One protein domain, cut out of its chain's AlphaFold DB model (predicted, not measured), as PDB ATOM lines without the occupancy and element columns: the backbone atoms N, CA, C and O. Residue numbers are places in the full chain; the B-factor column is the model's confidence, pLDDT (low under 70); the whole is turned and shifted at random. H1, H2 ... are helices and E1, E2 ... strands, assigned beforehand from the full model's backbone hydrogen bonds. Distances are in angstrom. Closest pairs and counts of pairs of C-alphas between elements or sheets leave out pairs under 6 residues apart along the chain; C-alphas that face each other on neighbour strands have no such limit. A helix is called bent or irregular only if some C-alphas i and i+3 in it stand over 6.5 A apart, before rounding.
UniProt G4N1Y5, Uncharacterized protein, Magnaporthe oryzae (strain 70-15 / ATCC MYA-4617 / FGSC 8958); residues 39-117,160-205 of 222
ATOM      1  N   PRO A  39      23.401  -0.897  39.853       83.62
ATOM      2  CA  PRO A  39      22.311  -0.040  40.294       83.62
ATOM      3  C   PRO A  39      22.631   0.539  41.675       83.62
ATOM      4  O   PRO A  39      23.025  -0.185  42.595       83.62
ATOM      5  N   LEU A  40      22.494   1.859  41.803       88.62
ATOM      6  CA  LEU A  40      22.825   2.562  43.035       88.62
ATOM      7  C   LEU A  40      21.724   2.366  44.091       88.62
ATOM      8  O   LEU A  40      20.536   2.355  43.751       88.62
ATOM      9  N   PRO A  41      22.088   2.248  45.380       91.44
ATOM     10  CA  PRO A  41      21.121   2.228  46.470       91.44
ATOM     11  C   PRO A  41      20.268   3.496  46.497       91.44
ATOM     12  O   PRO A  41      20.779   4.608  46.356       91.44
ATOM     13  N   ILE A  42      18.972   3.341  46.764       89.31
ATOM     14  CA  ILE A  42      18.080   4.488  46.954       89.31
ATOM     15  C   ILE A  42      18.445   5.200  48.251       89.31
ATOM     16  O   ILE A  42      18.436   4.614  49.340       89.31
ATOM     17  N   ASN A  43      18.689   6.504  48.144       88.75
ATOM     18  CA  ASN A  43      18.823   7.357  49.308       88.75
ATOM     19  C   ASN A  43      17.437   7.666  49.897       88.75
ATOM     20  O   ASN A  43      16.791   8.656  49.561       88.75
ATOM     21  N   HIS A  44      16.982   6.795  50.794       83.50
ATOM     22  CA  HIS A  44      15.660   6.844  51.419       83.50
ATOM     23  C   HIS A  44      15.368   8.124  52.225       83.50
ATOM     24  O   HIS A  44      14.198   8.413  52.469       83.50
ATOM     25  N   THR A  45      16.382   8.897  52.633       86.06
ATOM     26  CA  THR A  45      16.183  10.179  53.337       86.06
ATOM     27  C   THR A  45      16.061  11.366  52.383       86.06
ATOM     28  O   THR A  45      15.397  12.348  52.713       86.06
ATOM     29  N   ALA A  46      16.673  11.280  51.198       87.62
ATOM     30  CA  ALA A  46      16.664  12.340  50.194       87.62
ATOM     31  C   ALA A  46      15.577  12.164  49.121       87.62
ATOM     32  O   ALA A  46      15.176  13.156  48.513       87.62
ATOM     33  N   ALA A  47      15.106  10.935  48.893       88.44
ATOM     34  CA  ALA A  47      14.111  10.609  47.875       88.44
ATOM     35  C   ALA A  47      12.762  11.299  48.150       88.44
ATOM     36  O   ALA A  47      12.196  11.160  49.238       88.44
ATOM     37  N   LYS A  48      12.240  12.032  47.161       90.12
ATOM     38  CA  LYS A  48      11.013  12.849  47.275       90.12
ATOM     39  C   LYS A  48       9.998  12.581  46.168       90.12
ATOM     40  O   LYS A  48       8.818  12.874  46.353       90.12
ATOM     41  N   THR A  49      10.439  12.034  45.043       92.44
ATOM     42  CA  THR A  49       9.634  11.830  43.838       92.44
ATOM     43  C   THR A  49       9.658  10.379  43.375       92.44
ATOM     44  O   THR A  49      10.562   9.620  43.712       92.44
ATOM     45  N   GLU A  50       8.685   9.995  42.547       90.38
ATOM     46  CA  GLU A  50       8.602   8.632  42.008       90.38
ATOM     47  C   GLU A  50       9.834   8.205  41.211       90.38
ATOM     48  O   GLU A  50      10.208   7.037  41.260       90.38
ATOM     49  N   ALA A  51      10.508   9.148  40.553       90.06
ATOM     50  CA  ALA A  51      11.762   8.880  39.862       90.06
ATOM     51  C   ALA A  51      12.893   8.481  40.827       90.06
ATOM     52  O   ALA A  51      13.713   7.637  40.477       90.06
ATOM     53  N   ASP A  52      12.905   9.020  42.052       91.44
ATOM     54  CA  ASP A  52      13.960   8.756  43.043       91.44
ATOM     55  C   ASP A  52      13.890   7.338  43.622       91.44
ATOM     56  O   ASP A  52      14.884   6.820  44.130       91.44
ATOM     57  N   TRP A  53      12.703   6.722  43.598       92.50
ATOM     58  CA  TRP A  53      12.490   5.363  44.098       92.50
ATOM     59  C   TRP A  53      12.006   4.385  43.030       92.50
ATOM     60  O   TRP A  53      11.630   3.264  43.369       92.50
ATOM     61  N   ALA A  54      12.033   4.753  41.752       91.12
ATOM     62  CA  ALA A  54      11.862   3.787  40.675       91.12
ATOM     63  C   ALA A  54      12.961   2.699  40.772       91.12
ATOM     64  O   ALA A  54      14.081   2.996  41.188       91.12
ATOM     65  N   PRO A  55      12.676   1.424  40.437       91.50
ATOM     66  CA  PRO A  55      11.436   0.887  39.861       91.50
ATOM     67  C   PRO A  55      10.354   0.522  40.899       91.50
ATOM     68  O   PRO A  55       9.360  -0.129  40.573       91.50
ATOM     69  N   TRP A  56      10.531   0.885  42.167       94.19
ATOM     70  CA  TRP A  56       9.572   0.556  43.217       94.19
ATOM     71  C   TRP A  56       8.330   1.449  43.127       94.19
ATOM     72  O   TRP A  56       8.386   2.619  42.775       94.19
ATOM     73  N   SER A  57       7.172   0.898  43.476       93.94
ATOM     74  CA  SER A  57       5.874   1.584  43.357       93.94
ATOM     75  C   SER A  57       5.613   2.657  44.416       93.94
ATOM     76  O   SER A  57       4.674   3.446  44.284       93.94
ATOM     77  N   LYS A  58       6.367   2.642  45.517       94.25
ATOM     78  CA  LYS A  58       6.193   3.521  46.676       94.25
ATOM     79  C   LYS A  58       7.551   3.863  47.263       94.25
ATOM     80  O   LYS A  58       8.459   3.035  47.226       94.25
ATOM     81  N   GLN A  59       7.628   5.032  47.896       94.56
ATOM     82  CA  GLN A  59       8.782   5.412  48.697       94.56
ATOM     83  C   GLN A  59       9.090   4.318  49.741       94.56
ATOM     84  O   GLN A  59       8.174   3.911  50.478       94.56
ATOM     85  N   PRO A  60      10.348   3.848  49.818       95.31
ATOM     86  CA  PRO A  60      10.745   2.820  50.765       95.31
ATOM     87  C   PRO A  60      10.550   3.260  52.211       95.31
ATOM     88  O   PRO A  60      10.737   4.422  52.569       95.31
ATOM     89  N   VAL A  61      10.178   2.310  53.064       94.69
ATOM     90  CA  VAL A  61       9.916   2.569  54.484       94.69
ATOM     91  C   VAL A  61      10.965   1.849  55.292       94.69
ATOM     92  O   VAL A  61      10.969   0.619  55.316       94.69
ATOM     93  N   CYS A  62      11.825   2.624  55.937       94.75
ATOM     94  CA  CYS A  62      13.039   2.121  56.552       94.75
ATOM     95  C   CYS A  62      12.992   2.170  58.081       94.75
ATOM     96  O   CYS A  62      12.316   3.018  58.667       94.75
ATOM     97  N   PHE A  63      13.735   1.272  58.719       93.12
ATOM     98  CA  PHE A  63      14.046   1.316  60.144       93.12
ATOM     99  C   PHE A  63      15.504   0.916  60.370       93.12
ATOM    100  O   PHE A  63      16.078   0.162  59.583       93.12
ATOM    101  N   GLN A  64      16.093   1.433  61.446       92.88
ATOM    102  CA  GLN A  64      17.445   1.069  61.852       92.88
ATOM    103  C   GLN A  64      17.415  -0.194  62.719       92.88
ATOM    104  O   GLN A  64      16.537  -0.294  63.584       92.88
ATOM    105  N   PRO A  65      18.324  -1.158  62.497       91.69
ATOM    106  CA  PRO A  65      18.346  -2.384  63.279       91.69
ATOM    107  C   PRO A  65      18.793  -2.093  64.719       91.69
ATOM    108  O   PRO A  65      19.864  -1.540  64.945       91.69
ATOM    109  N   VAL A  66      17.986  -2.479  65.712       83.94
ATOM    110  CA  VAL A  66      18.280  -2.167  67.128       83.94
ATOM    111  C   VAL A  66      19.298  -3.140  67.722       83.94
ATOM    112  O   VAL A  66      20.169  -2.743  68.491       83.94
ATOM    113  N   HIS A  67      19.235  -4.414  67.334       79.94
ATOM    114  CA  HIS A  67      20.107  -5.462  67.876       79.94
ATOM    115  C   HIS A  67      21.346  -5.739  67.011       79.94
ATOM    116  O   HIS A  67      22.040  -6.730  67.224       79.94
ATOM    117  N   LYS A  68      21.651  -4.850  66.054       81.31
ATOM    118  CA  LYS A  68      22.861  -4.912  65.217       81.31
ATOM    119  C   LYS A  68      23.595  -3.571  65.240       81.31
ATOM    120  O   LYS A  68      23.636  -2.883  64.225       81.31
ATOM    121  N   PRO A  69      24.191  -3.186  66.383       69.56
ATOM    122  CA  PRO A  69      24.792  -1.862  66.557       69.56
ATOM    123  C   PRO A  69      25.975  -1.598  65.615       69.56
ATOM    124  O   PRO A  69      26.298  -0.448  65.339       69.56
ATOM    125  N   ASN A  70      26.604  -2.657  65.095       76.06
ATOM    126  CA  ASN A  70      27.706  -2.559  64.136       76.06
ATOM    127  C   ASN A  70      27.227  -2.445  62.677       76.06
ATOM    128  O   ASN A  70      28.050  -2.301  61.777       76.06
ATOM    129  N   THR A  71      25.919  -2.540  62.426       78.56
ATOM    130  CA  THR A  71      25.332  -2.418  61.092       78.56
ATOM    131  C   THR A  71      24.728  -1.030  60.941       78.56
ATOM    132  O   THR A  71      23.792  -0.669  61.645       78.56
ATOM    133  N   THR A  72      25.253  -0.254  59.995       79.25
ATOM    134  CA  THR A  72      24.731   1.084  59.668       79.25
ATOM    135  C   THR A  72      23.598   1.051  58.647       79.25
ATOM    136  O   THR A  72      22.896   2.048  58.471       79.25
ATOM    137  N   ASP A  73      23.431  -0.077  57.957       89.38
ATOM    138  CA  ASP A  73      22.432  -0.218  56.909       89.38
ATOM    139  C   ASP A  73      21.029  -0.401  57.501       89.38
ATOM    140  O   ASP A  73      20.787  -1.350  58.258       89.38
ATOM    141  N   PRO A  74      20.065   0.458  57.129       93.38
ATOM    142  CA  PRO A  74      18.685   0.259  57.522       93.38
ATOM    143  C   PRO A  74      18.065  -0.908  56.758       93.38
ATOM    144  O   PRO A  74      18.448  -1.237  55.633       93.38
ATOM    145  N   TYR A  75      17.006  -1.461  57.332       94.94
ATOM    146  CA  TYR A  75      16.105  -2.368  56.632       94.94
ATOM    147  C   TYR A  75      14.943  -1.565  56.081       94.94
ATOM    148  O   TYR A  75      14.303  -0.806  56.810       94.94
ATOM    149  N   CYS A  76      14.640  -1.759  54.806       96.44
ATOM    150  CA  CYS A  76      13.613  -1.018  54.097       96.44
ATOM    151  C   CYS A  76      12.635  -1.970  53.405       96.44
ATOM    152  O   CYS A  76      13.011  -3.027  52.902       96.44
ATOM    153  N   LEU A  77      11.364  -1.572  53.374       97.69
ATOM    154  CA  LEU A  77      10.327  -2.213  52.572       97.69
ATOM    155  C   LEU A  77      10.288  -1.590  51.175       97.69
ATOM    156  O   LEU A  77      10.046  -0.389  51.048       97.69
ATOM    157  N   TYR A  78      10.443  -2.430  50.160       97.19
ATOM    158  CA  TYR A  78      10.309  -2.116  48.744       97.19
ATOM    159  C   TYR A  78       9.153  -2.918  48.143       97.19
ATOM    160  O   TYR A  78       8.940  -4.063  48.533       97.19
ATOM    161  N   THR A  79       8.428  -2.362  47.173       97.19
ATOM    162  CA  THR A  79       7.363  -3.102  46.475       97.19
ATOM    163  C   THR A  79       7.430  -2.853  44.980       97.19
ATOM    164  O   THR A  79       7.259  -1.718  44.532       97.19
ATOM    165  N   HIS A  80       7.624  -3.918  44.205       95.44
ATOM    166  CA  HIS A  80       7.549  -3.885  42.751       95.44
ATOM    167  C   HIS A  80       6.130  -4.294  42.317       95.44
ATOM    168  O   HIS A  80       5.694  -5.402  42.640       95.44
ATOM    169  N   PRO A  81       5.374  -3.430  41.621       90.75
ATOM    170  CA  PRO A  81       3.929  -3.607  41.449       90.75
ATOM    171  C   PRO A  81       3.561  -4.674  40.413       90.75
ATOM    172  O   PRO A  81       2.455  -5.202  40.439       90.75
ATOM    173  N   THR A  82       4.468  -4.985  39.491       88.94
ATOM    174  CA  THR A  82       4.170  -5.781  38.290       88.94
ATOM    175  C   THR A  82       5.034  -7.025  38.158       88.94
ATOM    176  O   THR A  82       4.937  -7.710  37.143       88.94
ATOM    177  N   PHE A  83       5.840  -7.354  39.175       90.06
ATOM    178  CA  PHE A  83       6.668  -8.562  39.148       90.06
ATOM    179  C   PHE A  83       5.771  -9.767  38.878       90.06
ATOM    180  O   PHE A  83       4.791  -9.983  39.600       90.06
ATOM    181  N   ARG A  84       6.043 -10.489  37.786       86.06
ATOM    182  CA  ARG A  84       5.267 -11.644  37.335       86.06
ATOM    183  C   ARG A  84       3.766 -11.375  37.289       86.06
ATOM    184  O   ARG A  84       2.992 -12.273  37.566       86.06
ATOM    185  N   SER A  85       3.333 -10.153  36.967       83.88
ATOM    186  CA  SER A  85       1.917  -9.733  36.917       83.88
ATOM    187  C   SER A  85       1.114  -9.817  38.234       83.88
ATOM    188  O   SER A  85      -0.112  -9.715  38.190       83.88
ATOM    189  N   HIS A  86       1.752  -9.998  39.396       86.81
ATOM    190  CA  HIS A  86       1.080  -9.975  40.713       86.81
ATOM    191  C   HIS A  86       1.773  -9.078  41.743       86.81
ATOM    192  O   HIS A  86       1.160  -8.717  42.747       86.81
ATOM    193  N   GLY A  87       3.009  -8.665  41.468       92.62
ATOM    194  CA  GLY A  87       3.793  -7.809  42.339       92.62
ATOM    195  C   GLY A  87       4.487  -8.576  43.462       92.62
ATOM    196  O   GLY A  87       4.127  -9.694  43.810       92.62
ATOM    197  N   ILE A  88       5.509  -7.947  44.028       95.50
ATOM    198  CA  ILE A  88       6.324  -8.502  45.108       95.50
ATOM    199  C   ILE A  88       6.703  -7.393  46.075       95.50
ATOM    200  O   ILE A  88       7.066  -6.290  45.665       95.50
ATOM    201  N   SER A  89       6.645  -7.700  47.365       97.56
ATOM    202  CA  SER A  89       7.218  -6.874  48.418       97.56
ATOM    203  C   SER A  89       8.516  -7.500  48.919       97.56
ATOM    204  O   SER A  89       8.601  -8.709  49.108       97.56
ATOM    205  N   VAL A  90       9.536  -6.684  49.147       97.62
ATOM    206  CA  VAL A  90      10.865  -7.117  49.578       97.62
ATOM    207  C   VAL A  90      11.278  -6.292  50.789       97.62
ATOM    208  O   VAL A  90      11.304  -5.065  50.726       97.62
ATOM    209  N   ILE A  91      11.597  -6.954  51.897       97.50
ATOM    210  CA  ILE A  91      12.174  -6.321  53.086       97.50
ATOM    211  C   ILE A  91      13.660  -6.664  53.113       97.50
ATOM    212  O   ILE A  91      14.025  -7.815  53.341       97.50
ATOM    213  N   THR A  92      14.511  -5.678  52.841       96.31
ATOM    214  CA  THR A  92      15.964  -5.870  52.705       96.31
ATOM    215  C   THR A  92      16.722  -4.548  52.889       96.31
ATOM    216  O   THR A  92      16.105  -3.508  53.126       96.31
ATOM    217  N   THR A  93      18.051  -4.563  52.791       95.06
ATOM    218  CA  THR A  93      18.883  -3.350  52.842       95.06
ATOM    219  C   THR A  93      18.888  -2.609  51.495       95.06
ATOM    220  O   THR A  93      18.677  -3.231  50.449       95.06
ATOM    221  N   PRO A  94      19.140  -1.284  51.461       95.06
ATOM    222  CA  PRO A  94      19.197  -0.518  50.214       95.06
ATOM    223  C   PRO A  94      20.153  -1.075  49.154       95.06
ATOM    224  O   PRO A  94      19.794  -1.107  47.978       95.06
ATOM    225  N   GLY A  95      21.335  -1.556  49.557       92.81
ATOM    226  CA  GLY A  95      22.300  -2.160  48.633       92.81
ATOM    227  C   GLY A  95      21.774  -3.436  47.975       92.81
ATOM    228  O   GLY A  95      21.840  -3.582  46.755       92.81
ATOM    229  N   LEU A  96      21.174  -4.334  48.763       94.00
ATOM    230  CA  LEU A  96      20.583  -5.564  48.235       94.00
ATOM    231  C   LEU A  96      19.353  -5.284  47.370       94.00
ATOM    232  O   LEU A  96      19.176  -5.930  46.341       94.00
ATOM    233  N   ALA A  97      18.518  -4.314  47.749       95.06
ATOM    234  CA  ALA A  97      17.379  -3.905  46.934       95.06
ATOM    235  C   ALA A  97      17.833  -3.427  45.551       95.06
ATOM    236  O   ALA A  97      17.285  -3.874  44.546       95.06
ATOM    237  N   ALA A  98      18.865  -2.581  45.491       93.38
ATOM    238  CA  ALA A  98      19.414  -2.114  44.226       93.38
ATOM    239  C   ALA A  98      19.925  -3.283  43.373       93.38
ATOM    240  O   ALA A  98      19.510  -3.419  42.222       93.38
ATOM    241  N   ALA A  99      20.712  -4.193  43.955       91.00
ATOM    242  CA  ALA A  99      21.218  -5.378  43.261       91.00
ATOM    243  C   ALA A  99      20.107  -6.311  42.733       91.00
ATOM    244  O   ALA A  99      20.287  -6.960  41.704       91.00
ATOM    245  N   LEU A 100      18.951  -6.365  43.406       91.12
ATOM    246  CA  LEU A 100      17.813  -7.195  43.000       91.12
ATOM    247  C   LEU A 100      17.046  -6.646  41.792       91.12
ATOM    248  O   LEU A 100      16.364  -7.425  41.130       91.12
ATOM    249  N   THR A 101      17.137  -5.347  41.488       89.25
ATOM    250  CA  THR A 101      16.321  -4.707  40.435       89.25
ATOM    251  C   THR A 101      16.436  -5.399  39.076       89.25
ATOM    252  O   THR A 101      15.419  -5.632  38.430       89.25
ATOM    253  N   SER A 102      17.639  -5.824  38.683       84.31
ATOM    254  CA  SER A 102      17.877  -6.561  37.433       84.31
ATOM    255  C   SER A 102      17.200  -7.935  37.401       84.31
ATOM    256  O   SER A 102      16.777  -8.398  36.348       84.31
ATOM    257  N   SER A 103      17.056  -8.588  38.557       85.94
ATOM    258  CA  SER A 103      16.402  -9.898  38.681       85.94
ATOM    259  C   SER A 103      14.874  -9.807  38.727       85.94
ATOM    260  O   SER A 103      14.195 -10.825  38.586       85.94
ATOM    261  N   LEU A 104      14.328  -8.608  38.946       88.06
ATOM    262  CA  LEU A 104      12.886  -8.347  38.926       88.06
ATOM    263  C   LEU A 104      12.356  -8.054  37.516       88.06
ATOM    264  O   LEU A 104      11.140  -7.967  37.337       88.06
ATOM    265  N   ASP A 105      13.245  -7.928  36.529       85.62
ATOM    266  CA  ASP A 105      12.870  -7.794  35.129       85.62
ATOM    267  C   ASP A 105      12.434  -9.150  34.544       85.62
ATOM    268  O   ASP A 105      13.224 -10.070  34.334       85.62
ATOM    269  N   ASP A 106      11.145  -9.283  34.234       79.25
ATOM    270  CA  ASP A 106      10.596 -10.482  33.591       79.25
ATOM    271  C   ASP A 106      11.002 -10.627  32.114       79.25
ATOM    272  O   ASP A 106      10.782 -11.688  31.510       79.25
ATOM    273  N   GLY A 107      11.578  -9.578  31.517       80.69
ATOM    274  CA  GLY A 107      12.106  -9.573  30.157       80.69
ATOM    275  C   GLY A 107      13.313 -10.493  29.982       80.69
ATOM    276  O   GLY A 107      13.444 -11.124  28.932       80.69
ATOM    277  N   VAL A 108      14.141 -10.645  31.021       81.81
ATOM    278  CA  VAL A 108      15.345 -11.498  30.984       81.81
ATOM    279  C   VAL A 108      15.064 -12.965  31.322       81.81
ATOM    280  O   VAL A 108      15.926 -13.828  31.150       81.81
ATOM    281  N   VAL A 109      13.852 -13.282  31.782       82.25
ATOM    282  CA  VAL A 109      13.468 -14.640  32.177       82.25
ATOM    283  C   VAL A 109      13.065 -15.455  30.940       82.25
ATOM    284  O   VAL A 109      12.164 -15.043  30.199       82.25
ATOM    285  N   PRO A 110      13.630 -16.663  30.730       85.50
ATOM    286  CA  PRO A 110      13.212 -17.539  29.642       85.50
ATOM    287  C   PRO A 110      11.701 -17.815  29.653       85.50
ATOM    288  O   PRO A 110      11.129 -18.187  30.681       85.50
ATOM    289  N   ARG A 111      11.054 -17.711  28.481       82.56
ATOM    290  CA  ARG A 111       9.590 -17.862  28.342       82.56
ATOM    291  C   ARG A 111       9.044 -19.142  28.976       82.56
ATOM    292  O   ARG A 111       8.011 -19.095  29.621       82.56
ATOM    293  N   HIS A 112       9.746 -20.268  28.844       80.81
ATOM    294  CA  HIS A 112       9.300 -21.554  29.397       80.81
ATOM    295  C   HIS A 112       9.248 -21.576  30.938       80.81
ATOM    296  O   HIS A 112       8.457 -22.321  31.509       80.81
ATOM    297  N   GLN A 113      10.062 -20.755  31.612       80.31
ATOM    298  CA  GLN A 113      10.028 -20.596  33.072       80.31
ATOM    299  C   GLN A 113       9.006 -19.543  33.493       80.31
ATOM    300  O   GLN A 113       8.369 -19.667  34.537       80.31
ATOM    301  N   ARG A 114       8.851 -18.488  32.685       80.69
ATOM    302  CA  ARG A 114       7.886 -17.418  32.942       80.69
ATOM    303  C   ARG A 114       6.443 -17.875  32.761       80.69
ATOM    304  O   ARG A 114       5.612 -17.619  33.624       80.69
ATOM    305  N   ASP A 115       6.186 -18.599  31.682       81.81
ATOM    306  CA  ASP A 115       4.861 -19.000  31.219       81.81
ATOM    307  C   ASP A 115       4.629 -20.511  31.416       81.81
ATOM    308  O   ASP A 115       3.964 -21.161  30.611       81.81
ATOM    309  N   HIS A 116       5.186 -21.088  32.487       86.31
ATOM    310  CA  HIS A 116       5.095 -22.524  32.761       86.31
ATOM    311  C   HIS A 116       3.629 -22.975  32.950       86.31
ATOM    312  O   HIS A 116       2.914 -22.357  33.744       86.31
ATOM    313  N   PRO A 117       3.165 -24.072  32.317       86.00
ATOM    314  CA  PRO A 117       1.751 -24.480  32.342       86.00
ATOM    315  C   PRO A 117       1.222 -24.776  33.752       86.00
ATOM    316  O   PRO A 117       0.075 -24.479  34.063       86.00
ATOM    317  N   GLN A 160       4.865 -21.482  41.511       86.69
ATOM    318  CA  GLN A 160       4.457 -20.233  42.165       86.69
ATOM    319  C   GLN A 160       5.629 -19.256  42.220       86.69
ATOM    320  O   GLN A 160       6.789 -19.641  42.081       86.69
ATOM    321  N   PHE A 161       5.300 -17.995  42.466       87.69
ATOM    322  CA  PHE A 161       6.251 -16.907  42.631       87.69
ATOM    323  C   PHE A 161       6.001 -16.230  43.984       87.69
ATOM    324  O   PHE A 161       4.871 -16.265  44.477       87.69
ATOM    325  N   PRO A 162       7.036 -15.666  44.623       91.50
ATOM    326  CA  PRO A 162       6.883 -15.061  45.934       91.50
ATOM    327  C   PRO A 162       6.217 -13.686  45.842       91.50
ATOM    328  O   PRO A 162       6.677 -12.819  45.103       91.50
ATOM    329  N   SER A 163       5.214 -13.449  46.686       93.44
ATOM    330  CA  SER A 163       4.626 -12.116  46.895       93.44
ATOM    331  C   SER A 163       5.355 -11.323  47.991       93.44
ATOM    332  O   SER A 163       5.216 -10.102  48.081       93.44
ATOM    333  N   LEU A 164       6.138 -12.003  48.838       95.19
ATOM    334  CA  LEU A 164       6.943 -11.405  49.900       95.19
ATOM    335  C   LEU A 164       8.300 -12.108  50.012       95.19
ATOM    336  O   LEU A 164       8.360 -13.327  50.148       95.19
ATOM    337  N   VAL A 165       9.375 -11.325  50.025       96.12
ATOM    338  CA  VAL A 165      10.733 -11.772  50.353       96.12
ATOM    339  C   VAL A 165      11.247 -10.944  51.522       96.12
ATOM    340  O   VAL A 165      11.047  -9.733  51.578       96.12
ATOM    341  N   VAL A 166      11.904 -11.597  52.472       96.69
ATOM    342  CA  VAL A 166      12.445 -10.954  53.669       96.69
ATOM    343  C   VAL A 166      13.882 -11.420  53.840       96.69
ATOM    344  O   VAL A 166      14.150 -12.618  53.748       96.69
ATOM    345  N   LEU A 167      14.803 -10.484  54.067       95.31
ATOM    346  CA  LEU A 167      16.189 -10.814  54.382       95.31
ATOM    347  C   LEU A 167      16.228 -11.656  55.664       95.31
ATOM    348  O   LEU A 167      15.578 -11.313  56.646       95.31
ATOM    349  N   MET A 168      16.949 -12.778  55.641       92.50
ATOM    350  CA  MET A 168      16.852 -13.831  56.667       92.50
ATOM    351  C   MET A 168      17.034 -13.328  58.101       92.50
ATOM    352  O   MET A 168      16.344 -13.765  59.017       92.50
ATOM    353  N   ASP A 169      17.935 -12.374  58.275       91.38
ATOM    354  CA  ASP A 169      18.331 -11.813  59.558       91.38
ATOM    355  C   ASP A 169      17.449 -10.618  59.993       91.38
ATOM    356  O   ASP A 169      17.748  -9.932  60.973       91.38
ATOM    357  N   PHE A 170      16.340 -10.369  59.284       92.69
ATOM    358  CA  PHE A 170      15.326  -9.359  59.606       92.69
ATOM    359  C   PHE A 170      14.731  -9.543  61.002       92.69
ATOM    360  O   PHE A 170      14.469  -8.563  61.696       92.69
ATOM    361  N   TRP A 171      14.514 -10.789  61.426       91.88
ATOM    362  CA  TRP A 171      13.906 -11.086  62.725       91.88
ATOM    363  C   TRP A 171      14.790 -10.670  63.902       91.88
ATOM    364  O   TRP A 171      14.270 -10.357  64.966       91.88
ATOM    365  N   GLU A 172      16.103 -10.616  63.688       90.88
ATOM    366  CA  GLU A 172      17.075 -10.091  64.648       90.88
ATOM    367  C   GLU A 172      17.194  -8.566  64.549       90.88
ATOM    368  O   GLU A 172      17.549  -7.901  65.512       90.88
ATOM    369  N   ALA A 173      16.911  -7.988  63.380       90.25
ATOM    370  CA  ALA A 173      17.008  -6.549  63.160       90.25
ATOM    371  C   ALA A 173      15.869  -5.763  63.827       90.25
ATOM    372  O   ALA A 173      16.076  -4.628  64.265       90.25
ATOM    373  N   VAL A 174      14.664  -6.336  63.872       92.94
ATOM    374  CA  VAL A 174      13.480  -5.668  64.428       92.94
ATOM    375  C   VAL A 174      13.565  -5.508  65.945       92.94
ATOM    376  O   VAL A 174      13.961  -6.413  66.664       92.94
ATOM    377  N   GLU A 175      13.104  -4.363  66.435       92.50
ATOM    378  CA  GLU A 175      13.044  -4.021  67.860       92.50
ATOM    379  C   GLU A 175      11.969  -4.822  68.606       92.50
ATOM    380  O   GLU A 175      12.086  -5.122  69.790       92.50
ATOM    381  N   SER A 176      10.851  -5.124  67.935       93.31
ATOM    382  CA  SER A 176       9.717  -5.792  68.574       93.31
ATOM    383  C   SER A 176       8.824  -6.543  67.584       93.31
ATOM    384  O   SER A 176       8.716  -6.157  66.412       93.31
ATOM    385  N   PRO A 177       8.043  -7.536  68.060       94.06
ATOM    386  CA  PRO A 177       7.009  -8.191  67.255       94.06
ATOM    387  C   PRO A 177       5.971  -7.214  66.679       94.06
ATOM    388  O   PRO A 177       5.379  -7.448  65.626       94.06
ATOM    389  N   LYS A 178       5.730  -6.082  67.355       95.56
ATOM    390  CA  LYS A 178       4.819  -5.038  66.868       95.56
ATOM    391  C   LYS A 178       5.389  -4.335  65.634       95.56
ATOM    392  O   LYS A 178       4.629  -4.048  64.706       95.56
ATOM    393  N   GLN A 179       6.697  -4.068  65.610       93.56
ATOM    394  CA  GLN A 179       7.378  -3.456  64.469       93.56
ATOM    395  C   GLN A 179       7.369  -4.395  63.258       93.56
ATOM    396  O   GLN A 179       6.939  -3.977  62.179       93.56
ATOM    397  N   SER A 180       7.734  -5.669  63.442       94.75
ATOM    398  CA  SER A 180       7.721  -6.657  62.354       94.75
ATOM    399  C   SER A 180       6.317  -6.835  61.777       94.75
ATOM    400  O   SER A 180       6.119  -6.708  60.569       94.75
ATOM    401  N   ARG A 181       5.298  -6.988  62.631       95.69
ATOM    402  CA  ARG A 181       3.898  -7.099  62.194       95.69
ATOM    403  C   ARG A 181       3.419  -5.852  61.448       95.69
ATOM    404  O   ARG A 181       2.677  -5.970  60.475       95.69
ATOM    405  N   ARG A 182       3.838  -4.648  61.861       95.56
ATOM    406  CA  ARG A 182       3.516  -3.393  61.153       95.56
ATOM    407  C   ARG A 182       4.123  -3.372  59.748       95.56
ATOM    408  O   ARG A 182       3.429  -2.964  58.818       95.56
ATOM    409  N   LEU A 183       5.375  -3.804  59.597       95.62
ATOM    410  CA  LEU A 183       6.063  -3.861  58.305       95.62
ATOM    411  C   LEU A 183       5.453  -4.910  57.379       95.62
ATOM    412  O   LEU A 183       5.115  -4.575  56.248       95.62
ATOM    413  N   LEU A 184       5.209  -6.126  57.869       95.81
ATOM    414  CA  LEU A 184       4.570  -7.193  57.090       95.81
ATOM    415  C   LEU A 184       3.158  -6.791  56.639       95.81
ATOM    416  O   LEU A 184       2.810  -6.923  55.468       95.81
ATOM    417  N   ASN A 185       2.363  -6.190  57.530       95.75
ATOM    418  CA  ASN A 185       1.047  -5.660  57.166       95.75
ATOM    419  C   ASN A 185       1.135  -4.542  56.122       95.75
ATOM    420  O   ASN A 185       0.244  -4.406  55.285       95.75
ATOM    421  N   ARG A 186       2.181  -3.711  56.173       97.06
ATOM    422  CA  ARG A 186       2.402  -2.670  55.165       97.06
ATOM    423  C   ARG A 186       2.818  -3.276  53.826       97.06
ATOM    424  O   ARG A 186       2.267  -2.859  52.815       97.06
ATOM    425  N   ALA A 187       3.691  -4.281  53.836       96.69
ATOM    426  CA  ALA A 187       4.105  -5.029  52.654       96.69
ATOM    427  C   ALA A 187       2.899  -5.638  51.930       96.69
ATOM    428  O   ALA A 187       2.752  -5.455  50.725       96.69
ATOM    429  N   LEU A 188       1.978  -6.263  52.674       95.00
ATOM    430  CA  LEU A 188       0.721  -6.788  52.127       95.00
ATOM    431  C   LEU A 188      -0.198  -5.691  51.575       95.00
ATOM    432  O   LEU A 188      -0.859  -5.882  50.560       95.00
ATOM    433  N   LYS A 189      -0.266  -4.529  52.235       95.12
ATOM    434  CA  LYS A 189      -1.092  -3.397  51.780       95.12
ATOM    435  C   LYS A 189      -0.557  -2.724  50.516       95.12
ATOM    436  O   LYS A 189      -1.352  -2.093  49.828       95.12
ATOM    437  N   GLN A 190       0.748  -2.806  50.260       95.75
ATOM    438  CA  GLN A 190       1.384  -2.217  49.080       95.75
ATOM    439  C   GLN A 190       1.300  -3.117  47.842       95.75
ATOM    440  O   GLN A 190       1.472  -2.615  46.734       95.75
ATOM    441  N   LEU A 191       0.992  -4.409  48.007       95.69
ATOM    442  CA  LEU A 191       0.752  -5.310  46.881       95.69
ATOM    443  C   LEU A 191      -0.492  -4.893  46.071       95.69
ATOM    444  O   LEU A 191      -1.440  -4.330  46.635       95.69
ATOM    445  N   PRO A 192      -0.534  -5.218  44.765       94.62
ATOM    446  CA  PRO A 192      -1.730  -5.073  43.942       94.62
ATOM    447  C   PRO A 192      -2.970  -5.700  44.589       94.62
ATOM    448  O   PRO A 192      -2.897  -6.751  45.228       94.62
ATOM    449  N   ALA A 193      -4.135  -5.076  44.391       91.94
ATOM    450  CA  ALA A 193      -5.376  -5.455  45.072       91.94
ATOM    451  C   ALA A 193      -5.757  -6.935  44.877       91.94
ATOM    452  O   ALA A 193      -6.178  -7.585  45.833       91.94
ATOM    453  N   GLY A 194      -5.565  -7.471  43.665       89.62
ATOM    454  CA  GLY A 194      -5.832  -8.879  43.363       89.62
ATOM    455  C   GLY A 194      -4.948  -9.833  44.167       89.62
ATOM    456  O   GLY A 194      -5.453 -10.785  44.757       89.62
ATOM    457  N   GLU A 195      -3.649  -9.549  44.257       91.31
ATOM    458  CA  GLU A 195      -2.703 -10.391  44.995       91.31
ATOM    459  C   GLU A 195      -2.910 -10.291  46.508       91.31
ATOM    460  O   GLU A 195      -3.005 -11.300  47.205       91.31
ATOM    461  N   LYS A 196      -3.110  -9.072  47.014       92.62
ATOM    462  CA  LYS A 196      -3.494  -8.838  48.408       92.62
ATOM    463  C   LYS A 196      -4.747  -9.637  48.788       92.62
ATOM    464  O   LYS A 196      -4.773 -10.256  49.848       92.62
ATOM    465  N   GLY A 197      -5.778  -9.623  47.940       90.31
ATOM    466  CA  GLY A 197      -7.013 -10.378  48.163       90.31
ATOM    467  C   GLY A 197      -6.772 -11.886  48.237       90.31
ATOM    468  O   GLY A 197      -7.277 -12.538  49.148       90.31
ATOM    469  N   ARG A 198      -5.937 -12.428  47.339       86.75
ATOM    470  CA  ARG A 198      -5.562 -13.852  47.335       86.75
ATOM    471  C   ARG A 198      -4.865 -14.272  48.624       86.75
ATOM    472  O   ARG A 198      -5.233 -15.296  49.187       86.75
ATOM    473  N   ILE A 199      -3.903 -13.483  49.108       89.69
ATOM    474  CA  ILE A 199      -3.178 -13.790  50.350       89.69
ATOM    475  C   ILE A 199      -4.119 -13.732  51.558       89.69
ATOM    476  O   ILE A 199      -4.103 -14.635  52.390       89.69
ATOM    477  N   LEU A 200      -4.966 -12.701  51.654       88.94
ATOM    478  CA  LEU A 200      -5.917 -12.573  52.764       88.94
ATOM    479  C   LEU A 200      -6.935 -13.721  52.787       88.94
ATOM    480  O   LEU A 200      -7.250 -14.227  53.862       88.94
ATOM    481  N   ALA A 201      -7.368 -14.194  51.617       85.62
ATOM    482  CA  ALA A 201      -8.271 -15.334  51.500       85.62
ATOM    483  C   ALA A 201      -7.666 -16.657  52.014       85.62
ATOM    484  O   ALA A 201      -8.421 -17.582  52.306       85.62
ATOM    485  N   LEU A 202      -6.337 -16.772  52.159       82.50
ATOM    486  CA  LEU A 202      -5.701 -17.951  52.768       82.50
ATOM    487  C   LEU A 202      -5.934 -18.031  54.283       82.50
ATOM    488  O   LEU A 202      -5.928 -19.126  54.836       82.50
ATOM    489  N   GLY A 203      -6.122 -16.888  54.951       71.31
ATOM    490  CA  GLY A 203      -6.347 -16.809  56.399       71.31
ATOM    491  C   GLY A 203      -7.813 -16.934  56.815       71.31
ATOM    492  O   GLY A 203      -8.106 -17.024  58.008       71.31
ATOM    493  N   GLU A 204      -8.745 -16.937  55.860       66.88
ATOM    494  CA  GLU A 204     -10.165 -17.130  56.140       66.88
ATOM    495  C   GLU A 204     -10.454 -18.614  56.406       66.88
ATOM    496  O   GLU A 204     -10.725 -19.388  55.489       66.88
ATOM    497  N   ASN A 205     -10.425 -19.015  57.679       57.47
ATOM    498  CA  ASN A 205     -11.004 -20.288  58.102       57.47
ATOM    499  C   ASN A 205     -12.531 -20.189  58.037       57.47
ATOM    500  O   ASN A 205     -13.157 -19.523  58.862       57.47
TER     501      ASN A 205
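This is residues 39 to 117 and 160 to 205 of the 222 residues of an uncharacterized protein of Magnaporthe oryzae (strain 70-15 / ATCC MYA-4617 / FGSC 8958) (UniProt G4N1Y5). A small sheet of four strands forms the core, with the long helix H5 packed along one face and the shorter, irregular helix H2 along the other, making three layers. H6 turns off at a steep angle after the end of H5, H1 lies off the sheet in the stretch before E1, and residues 107 to 113, partly in H3, stick out. The printed part has 125 residues, with six named helices and four named strands in the order H1 E1 E2 E3 H2 H3 E4 H4 H5 H6. The sheet is mixed, in the order E1 E2 E3 E4, and the class is mixed, helices and strands. The whole is compact, with a radius of gyration of the C-alphas of 15.2 A and spans of 47 by 41 by 26 A.

E1, residues 61 to 63, E2, residues 75 to 80, and E3, residues 88 to 92, form a meander, each strand the antiparallel neighbour of the one before. In the hairpin E1 and E2, N 63 and O 75 are 2.9 A apart, within hydrogen-bond range; in the hairpin E2 and E3, N 78 and O 90 are 2.8 A apart. E4, residues 164 to 166, is an edge strand parallel to E3, with N 165 and O 89 at 2.9 A. H5, residues 177 to 190, is on the sheet at a height of 9.1 A, over E2 and E3, and runs along the strands, at 15 degrees to E2 on the local plane; its closest C-alphas to E3 are those of Ala 187 and Ser 89, 5.6 A apart. H2, residues 94 to 104, is on the opposite face at a height of 9.4 A, over E3 and only just not over E2, on which 2 of its 11 C-alphas fall. Its closest C-alphas to E2 are those of Pro 94 and Cys 76, 6.8 A apart. H2 is irregular, but only just: C-alphas 99 and 102 are 6.8 A apart. H4, residues 170 to 173, only grazes the sheet, with 5 pairs of C-alphas within 10 A. H6, residues 193 to 202, is close to H5 but not clearly touching, at a steep tilt of 48 degrees, opposite ways; the closest C-alphas are those of Lys 196 and Leu 188, 6.0 A apart. H1, residues 50 to 53, and H3, residues 111 to 114, are not on the sheet and touch no helix. Each O i to N i+4 pair is within hydrogen-bond range in H5 and H6, against 5 of 7 in H2; H1, H3 and H4 are too short for such a pair.

E2 is 16.4 A long and E3 12.6 A. H5 is 19.9 A long, from C-alpha 177 at (7.009, -8.191, 67.255) to C-alpha 190 at (1.384, -2.217, 49.080). H2 is 15.1 A and H6 14.7 A. H1 begins with C-alpha 50 at (8.602, 8.632, 42.008).

The C-alphas farthest apart, those of Pro 69 and Pro 117, are 47.0 A apart. Residues 118 to 159 are not printed, and C-alphas 117 and 160 are 11.0 A apart across the cut. The link from E1 to E2, with 11 residues, is long. The mean pLDDT of the printed part is 89.8, with residues 69, 204 and 205 under 70.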